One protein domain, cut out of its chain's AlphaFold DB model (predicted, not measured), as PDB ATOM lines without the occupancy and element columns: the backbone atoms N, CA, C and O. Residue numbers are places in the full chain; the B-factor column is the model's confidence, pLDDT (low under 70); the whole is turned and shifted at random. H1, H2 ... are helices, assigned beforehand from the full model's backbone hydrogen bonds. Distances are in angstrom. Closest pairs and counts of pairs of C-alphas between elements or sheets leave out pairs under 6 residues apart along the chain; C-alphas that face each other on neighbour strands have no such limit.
ATOM      1  N   THR A  86      10.062  61.238   5.135       82.00
ATOM      2  CA  THR A  86      11.172  61.888   5.834       82.00
ATOM      3  C   THR A  86      12.308  60.897   6.081       82.00
ATOM      4  O   THR A  86      12.077  59.755   6.476       82.00
ATOM      5  N   ALA A  87      13.556  61.346   5.904       79.06
ATOM      6  CA  ALA A  87      14.759  60.519   6.072       79.06
ATOM      7  C   ALA A  87      14.899  59.909   7.481       79.06
ATOM      8  O   ALA A  87      15.476  58.838   7.644       79.06
ATOM      9  N   ARG A  88      14.319  60.560   8.498       80.31
ATOM     10  CA  ARG A  88      14.336  60.104   9.896       80.31
ATOM     11  C   ARG A  88      13.475  58.857  10.144       80.31
ATOM     12  O   ARG A  88      13.781  58.084  11.043       80.31
ATOM     13  N   GLU A  89      12.427  58.648   9.348       80.69
ATOM     14  CA  GLU A  89      11.504  57.506   9.478       80.69
ATOM     15  C   GLU A  89      11.940  56.296   8.638       80.69
ATOM     16  O   GLU A  89      11.547  55.160   8.910       80.69
ATOM     17  N   ALA A  90      12.783  56.529   7.627       79.25
ATOM     18  CA  ALA A  90      13.267  55.507   6.707       79.25
ATOM     19  C   ALA A  90      13.941  54.298   7.392       79.25
ATOM     20  O   ALA A  90      13.527  53.176   7.092       79.25
ATOM     21  N   PRO A  91      14.913  54.454   8.319       82.62
ATOM     22  CA  PRO A  91      15.600  53.297   8.899       82.62
ATOM     23  C   PRO A  91      14.666  52.410   9.734       82.62
ATOM     24  O   PRO A  91      14.743  51.187   9.645       82.62
ATOM     25  N   ALA A  92      13.731  53.003  10.484       83.69
ATOM     26  CA  ALA A  92      12.766  52.252  11.286       83.69
ATOM     27  C   ALA A  92      11.787  51.455  10.406       83.69
ATOM     28  O   ALA A  92      11.544  50.271  10.650       83.69
ATOM     29  N   LEU A  93      11.261  52.072   9.342       82.44
ATOM     30  CA  LEU A  93      10.333  51.415   8.417       82.44
ATOM     31  C   LEU A  93      11.007  50.299   7.612       82.44
ATOM     32  O   LEU A  93      10.410  49.239   7.422       82.44
ATOM     33  N   ILE A  94      12.244  50.511   7.159       84.50
ATOM     34  CA  ILE A  94      13.027  49.491   6.449       84.50
ATOM     35  C   ILE A  94      13.359  48.327   7.389       84.50
ATOM     36  O   ILE A  94      13.149  47.174   7.011       84.50
ATOM     37  N   GLY A  95      13.793  48.608   8.622       86.12
ATOM     38  CA  GLY A  95      14.111  47.581   9.617       86.12
ATOM     39  C   GLY A  95      12.912  46.696   9.960       86.12
ATOM     40  O   GLY A  95      13.010  45.471   9.906       86.12
ATOM     41  N   LEU A  96      11.744  47.293  10.217       86.00
ATOM     42  CA  LEU A  96      10.513  46.539  10.487       86.00
ATOM     43  C   LEU A  96      10.055  45.713   9.277       86.00
ATOM     44  O   LEU A  96       9.578  44.590   9.445       86.00
ATOM     45  N   ARG A  97      10.217  46.237   8.053       84.81
ATOM     46  CA  ARG A  97       9.934  45.489   6.816       84.81
ATOM     47  C   ARG A  97      10.860  44.284   6.684       84.81
ATOM     48  O   ARG A  97      10.371  43.188   6.423       84.81
ATOM     49  N   TYR A  98      12.158  44.475   6.911       87.44
ATOM     50  CA  TYR A  98      13.147  43.403   6.851       87.44
ATOM     51  C   TYR A  98      12.849  42.314   7.880       87.44
ATOM     52  O   TYR A  98      12.713  41.156   7.503       87.44
ATOM     53  N   LEU A  99      12.643  42.675   9.151       87.94
ATOM     54  CA  LEU A  99      12.328  41.705  10.204       87.94
ATOM     55  C   LEU A  99      11.026  40.949   9.923       87.94
ATOM     56  O   LEU A  99      10.974  39.735  10.099       87.94
ATOM     57  N   ARG A 100       9.994  41.636   9.417       85.31
ATOM     58  CA  ARG A 100       8.717  41.012   9.047       85.31
ATOM     59  C   ARG A 100       8.851  39.980   7.924       85.31
ATOM     60  O   ARG A 100       8.047  39.059   7.892       85.31
ATOM     61  N   LEU A 101       9.794  40.142   6.998       83.94
ATOM     62  CA  LEU A 101      10.032  39.203   5.891       83.94
ATOM     63  C   LEU A 101      11.041  38.110   6.274       83.94
ATOM     64  O   LEU A 101      10.826  36.937   5.972       83.94
ATOM     65  N   ALA A 102      12.112  38.485   6.975       86.00
ATOM     66  CA  ALA A 102      13.186  37.589   7.379       86.00
ATOM     67  C   ALA A 102      12.729  36.574   8.430       86.00
ATOM     68  O   ALA A 102      13.077  35.404   8.315       86.00
ATOM     69  N   LEU A 103      11.917  36.981   9.416       89.31
ATOM     70  CA  LEU A 103      11.436  36.063  10.454       89.31
ATOM     71  C   LEU A 103      10.596  34.909   9.873       89.31
ATOM     72  O   LEU A 103      10.962  33.760  10.118       89.31
ATOM     73  N   PRO A 104       9.540  35.140   9.060       87.50
ATOM     74  CA  PRO A 104       8.798  34.048   8.428       87.50
ATOM     75  C   PRO A 104       9.665  33.172   7.526       87.50
ATOM     76  O   PRO A 104       9.519  31.953   7.547       87.50
ATOM     77  N   ALA A 105      10.585  33.772   6.763       87.75
ATOM     78  CA  ALA A 105      11.474  33.021   5.883       87.75
ATOM     79  C   ALA A 105      12.424  32.108   6.678       87.75
ATOM     80  O   ALA A 105      12.569  30.931   6.343       87.75
ATOM     81  N   LEU A 106      13.019  32.618   7.761       90.81
ATOM     82  CA  LEU A 106      13.899  31.852   8.645       90.81
ATOM     83  C   LEU A 106      13.148  30.724   9.346       90.81
ATOM     84  O   LEU A 106      13.617  29.591   9.324       90.81
ATOM     85  N   VAL A 107      11.971  31.004   9.912       93.06
ATOM     86  CA  VAL A 107      11.141  29.984  10.571       93.06
ATOM     87  C   VAL A 107      10.734  28.897   9.578       93.06
ATOM     88  O   VAL A 107      10.899  27.717   9.874       93.06
ATOM     89  N   SER A 108      10.279  29.267   8.377       89.12
ATOM     90  CA  SER A 108       9.922  28.300   7.333       89.12
ATOM     91  C   SER A 108      11.114  27.433   6.922       89.12
ATOM     92  O   SER A 108      10.965  26.224   6.761       89.12
ATOM     93  N   SER A 109      12.296  28.035   6.768       87.50
ATOM     94  CA  SER A 109      13.513  27.321   6.360       87.50
ATOM     95  C   SER A 109      14.020  26.394   7.467       87.50
ATOM     96  O   SER A 109      14.412  25.264   7.192       87.50
ATOM     97  N   ALA A 110      13.961  26.838   8.726       91.69
ATOM     98  CA  ALA A 110      14.345  26.046   9.889       91.69
ATOM     99  C   ALA A 110      13.395  24.860  10.117       91.69
ATOM    100  O   ALA A 110      13.861  23.755  10.379       91.69
ATOM    101  N   LEU A 111      12.082  25.067   9.965       90.00
ATOM    102  CA  LEU A 111      11.089  23.990  10.035       90.00
ATOM    103  C   LEU A 111      11.309  22.956   8.929       90.00
ATOM    104  O   LEU A 111      11.314  21.761   9.215       90.00
ATOM    105  N   ALA A 112      11.537  23.400   7.690       84.81
ATOM    106  CA  ALA A 112      11.835  22.503   6.577       84.81
ATOM    107  C   ALA A 112      13.118  21.695   6.832       84.81
ATOM    108  O   ALA A 112      13.128  20.479   6.660       84.81
ATOM    109  N   TRP A 113      14.181  22.355   7.302       86.00
ATOM    110  CA  TRP A 113      15.430  21.689   7.667       86.00
ATOM    111  C   TRP A 113      15.230  20.653   8.782       86.00
ATOM    112  O   TRP A 113      15.682  19.515   8.645       86.00
ATOM    113  N   ALA A 114      14.518  21.012   9.853       88.69
ATOM    114  CA  ALA A 114      14.246  20.113  10.972       88.69
ATOM    115  C   ALA A 114      13.412  18.898  10.538       88.69
ATOM    116  O   ALA A 114      13.709  17.775  10.939       88.69
ATOM    117  N   TRP A 115      12.411  19.108   9.679       85.31
ATOM    118  CA  TRP A 115      11.575  18.036   9.141       85.31
ATOM    119  C   TRP A 115      12.387  17.032   8.318       85.31
ATOM    120  O   TRP A 115      12.280  15.826   8.530       85.31
ATOM    121  N   LEU A 116      13.235  17.528   7.412       80.06
ATOM    122  CA  LEU A 116      14.044  16.682   6.532       80.06
ATOM    123  C   LEU A 116      15.113  15.890   7.301       80.06
ATOM    124  O   LEU A 116      15.333  14.722   6.999       80.06
ATOM    125  N   ASN A 117      15.728  16.482   8.330       81.75
ATOM    126  CA  ASN A 117      16.708  15.782   9.169       81.75
ATOM    127  C   ASN A 117      16.057  14.817  10.174       81.75
ATOM    128  O   ASN A 117      16.677  13.830  10.562       81.75
ATOM    129  N   GLY A 118      14.823  15.091  10.609       82.81
ATOM    130  CA  GLY A 118      14.087  14.232  11.539       82.81
ATOM    131  C   GLY A 118      13.538  12.950  10.904       82.81
ATOM    132  O   GLY A 118      13.399  11.947  11.598       82.81
ATOM    133  N   PHE A 119      13.256  12.962   9.594       81.25
ATOM    134  CA  PHE A 119      12.673  11.827   8.862       81.25
ATOM    135  C   PHE A 119      13.437  11.498   7.564       81.25
ATOM    136  O   PHE A 119      12.866  11.572   6.470       81.25
ATOM    137  N   PRO A 120      14.719  11.098   7.652       77.38
ATOM    138  CA  PRO A 120      15.553  10.860   6.473       77.38
ATOM    139  C   PRO A 120      15.044   9.705   5.596       77.38
ATOM    140  O   PRO A 120      15.125   9.784   4.373       77.38
ATOM    141  N   GLU A 121      14.458   8.657   6.186       78.31
ATOM    142  CA  GLU A 121      13.914   7.523   5.419       78.31
ATOM    143  C   GLU A 121      12.704   7.928   4.564       78.31
ATOM    144  O   GLU A 121      12.624   7.558   3.394       78.31
ATOM    145  N   ALA A 122      11.819   8.782   5.091       78.50
ATOM    146  CA  ALA A 122      10.677   9.295   4.336       78.50
ATOM    147  C   ALA A 122      11.122  10.199   3.171       78.50
ATOM    148  O   ALA A 122      10.546  10.147   2.085       78.50
ATOM    149  N   ALA A 123      12.168  11.010   3.370       75.44
ATOM    150  CA  ALA A 123      12.727  11.844   2.305       75.44
ATOM    151  C   ALA A 123      13.332  10.994   1.172       75.44
ATOM    152  O   ALA A 123      13.084  11.272  -0.004       75.44
ATOM    153  N   ARG A 124      14.056   9.919   1.515       75.56
ATOM    154  CA  ARG A 124      14.624   8.967   0.545       75.56
ATOM    155  C   ARG A 124      13.555   8.180  -0.204       75.56
ATOM    156  O   ARG A 124      13.680   7.994  -1.413       75.56
ATOM    157  N   GLU A 125      12.498   7.752   0.478       81.12
ATOM    158  CA  GLU A 125      11.372   7.049  -0.145       81.12
ATOM    159  C   GLU A 125      10.668   7.945  -1.175       81.12
ATOM    160  O   GLU A 125      10.504   7.562  -2.336       81.12
ATOM    161  N   VAL A 126      10.363   9.195  -0.807       77.69
ATOM    162  CA  VAL A 126       9.781  10.179  -1.733       77.69
ATOM    163  C   VAL A 126      10.734  10.486  -2.890       77.69
ATOM    164  O   VAL A 126      10.287  10.614  -4.032       77.69
ATOM    165  N   GLN A 127      12.043  10.574  -2.647       80.25
ATOM    166  CA  GLN A 127      13.038  10.755  -3.705       80.25
ATOM    167  C   GLN A 127      13.046   9.577  -4.690       80.25
ATOM    168  O   GLN A 127      13.097   9.805  -5.899       80.25
ATOM    169  N   ALA A 128      12.971   8.341  -4.193       80.00
ATOM    170  CA  ALA A 128      12.931   7.138  -5.019       80.00
ATOM    171  C   ALA A 128      11.660   7.079  -5.884       80.00
ATOM    172  O   ALA A 128      11.726   6.656  -7.037       80.00
ATOM    173  N   MET A 129      10.523   7.550  -5.358       81.31
ATOM    174  CA  MET A 129       9.248   7.589  -6.085       81.31
ATOM    175  C   MET A 129       9.158   8.736  -7.101       81.31
ATOM    176  O   MET A 129       8.645   8.552  -8.201       81.31
ATOM    177  N   THR A 130       9.616   9.937  -6.734       77.38
ATOM    178  CA  THR A 130       9.408  11.162  -7.533       77.38
ATOM    179  C   THR A 130      10.584  11.498  -8.448       77.38
ATOM    180  O   THR A 130      10.416  12.238  -9.418       77.38
ATOM    181  N   GLY A 131      11.793  11.016  -8.135       74.06
ATOM    182  CA  GLY A 131      13.034  11.383  -8.825       74.06
ATOM    183  C   GLY A 131      13.404  12.869  -8.703       74.06
ATOM    184  O   GLY A 131      14.280  13.354  -9.425       74.06
ATOM    185  N   SER A 132      12.731  13.622  -7.822       76.75
ATOM    186  CA  SER A 132      12.881  15.072  -7.728       76.75
ATOM    187  C   SER A 132      14.259  15.476  -7.209       76.75
ATOM    188  O   SER A 132      14.807  14.909  -6.261       76.75
ATOM    189  N   ARG A 133      14.828  16.523  -7.817       76.06
ATOM    190  CA  ARG A 133      16.149  17.053  -7.449       76.06
ATOM    191  C   ARG A 133      16.170  17.712  -6.070       76.06
ATOM    192  O   ARG A 133      17.261  17.919  -5.546       76.06
ATOM    193  N   TRP A 134      15.010  18.060  -5.515       75.12
ATOM    194  CA  TRP A 134      14.895  18.731  -4.217       75.12
ATOM    195  C   TRP A 134      15.267  17.836  -3.043       75.12
ATOM    196  O   TRP A 134      15.886  18.313  -2.100       75.12
ATOM    197  N   PHE A 135      14.987  16.539  -3.147       74.56
ATOM    198  CA  PHE A 135      15.306  15.561  -2.108       74.56
ATOM    199  C   PHE A 135      16.704  14.940  -2.271       74.56
ATOM    200  O   PHE A 135      17.064  14.033  -1.543       74.56
ATOM    201  N   ARG A 136      17.534  15.417  -3.216       72.38
ATOM    202  CA  ARG A 136      18.902  14.885  -3.406       72.38
ATOM    203  C   ARG A 136      19.901  15.294  -2.321       72.38
ATOM    204  O   ARG A 136      20.990  14.734  -2.288       72.38
ATOM    205  N   TRP A 137      19.566  16.290  -1.506       65.19
ATOM    206  CA  TRP A 137      20.477  16.911  -0.536       65.19
ATOM    207  C   TRP A 137      20.067  16.653   0.922       65.19
ATOM    208  O   TRP A 137      20.467  17.408   1.807       65.19
ATOM    209  N   THR A 138      19.240  15.632   1.152       63.22
ATOM    210  CA  THR A 138      18.708  15.206   2.457       63.22
ATOM    211  C   THR A 138      19.155  13.785   2.744       63.22
ATOM    212  O   THR A 138      19.648  13.528   3.859       63.22
TER     213      THR A 138
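Overview. This is residues 86 to 138 of the 138 residues of the protein "DUF1624 domain-containing protein" of Starkeya sp (UniProt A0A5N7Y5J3). One long helix, H1, makes the length of an L; at its end the chain turns a corner into H2, and short H3 folds back on H2. Residues 86 to 112 stick out. The printed part has 53 residues with helices H1, H2, H3 in order and no named strand: all helix. It is an extended rod, radius of gyration of the C-alphas 18.1 A, spanning 56 by 19 by 12 A.

Along the chain. Find C-alpha 90 at (13.267, 55.507, 6.707); from there H1, residues 90 to 118, runs 41.6 A. Next comes H2, residues 120 to 130, 15.3 A. H3, residues 133 to 137, ends at C-alpha 137 (20.477, 16.911, -0.536).

Arrangement. H1 and H2 are close but not clearly touching, about perpendicular at 90 degrees; their closest C-alphas, Leu 116 and Ala 123, are 6.6 A apart. H2 and H3 touch, closest at C-alphas Gln 127 and Phe 135, 5.5 A. H1 and H3 are apart. O i to N i+4 pairs within hydrogen-bond range are every one in H2, 24 of 25 in H1 and 0 of 1 in H3, with 1 of 2 O i to N i+3 pairs there.

Size, cuts and confidence. The farthest C-alphas, Thr 86 and Ala 128, are 55.8 A apart. The printed part has no cut, and both links are tight. Residues 137 to 138 have pLDDT under 70.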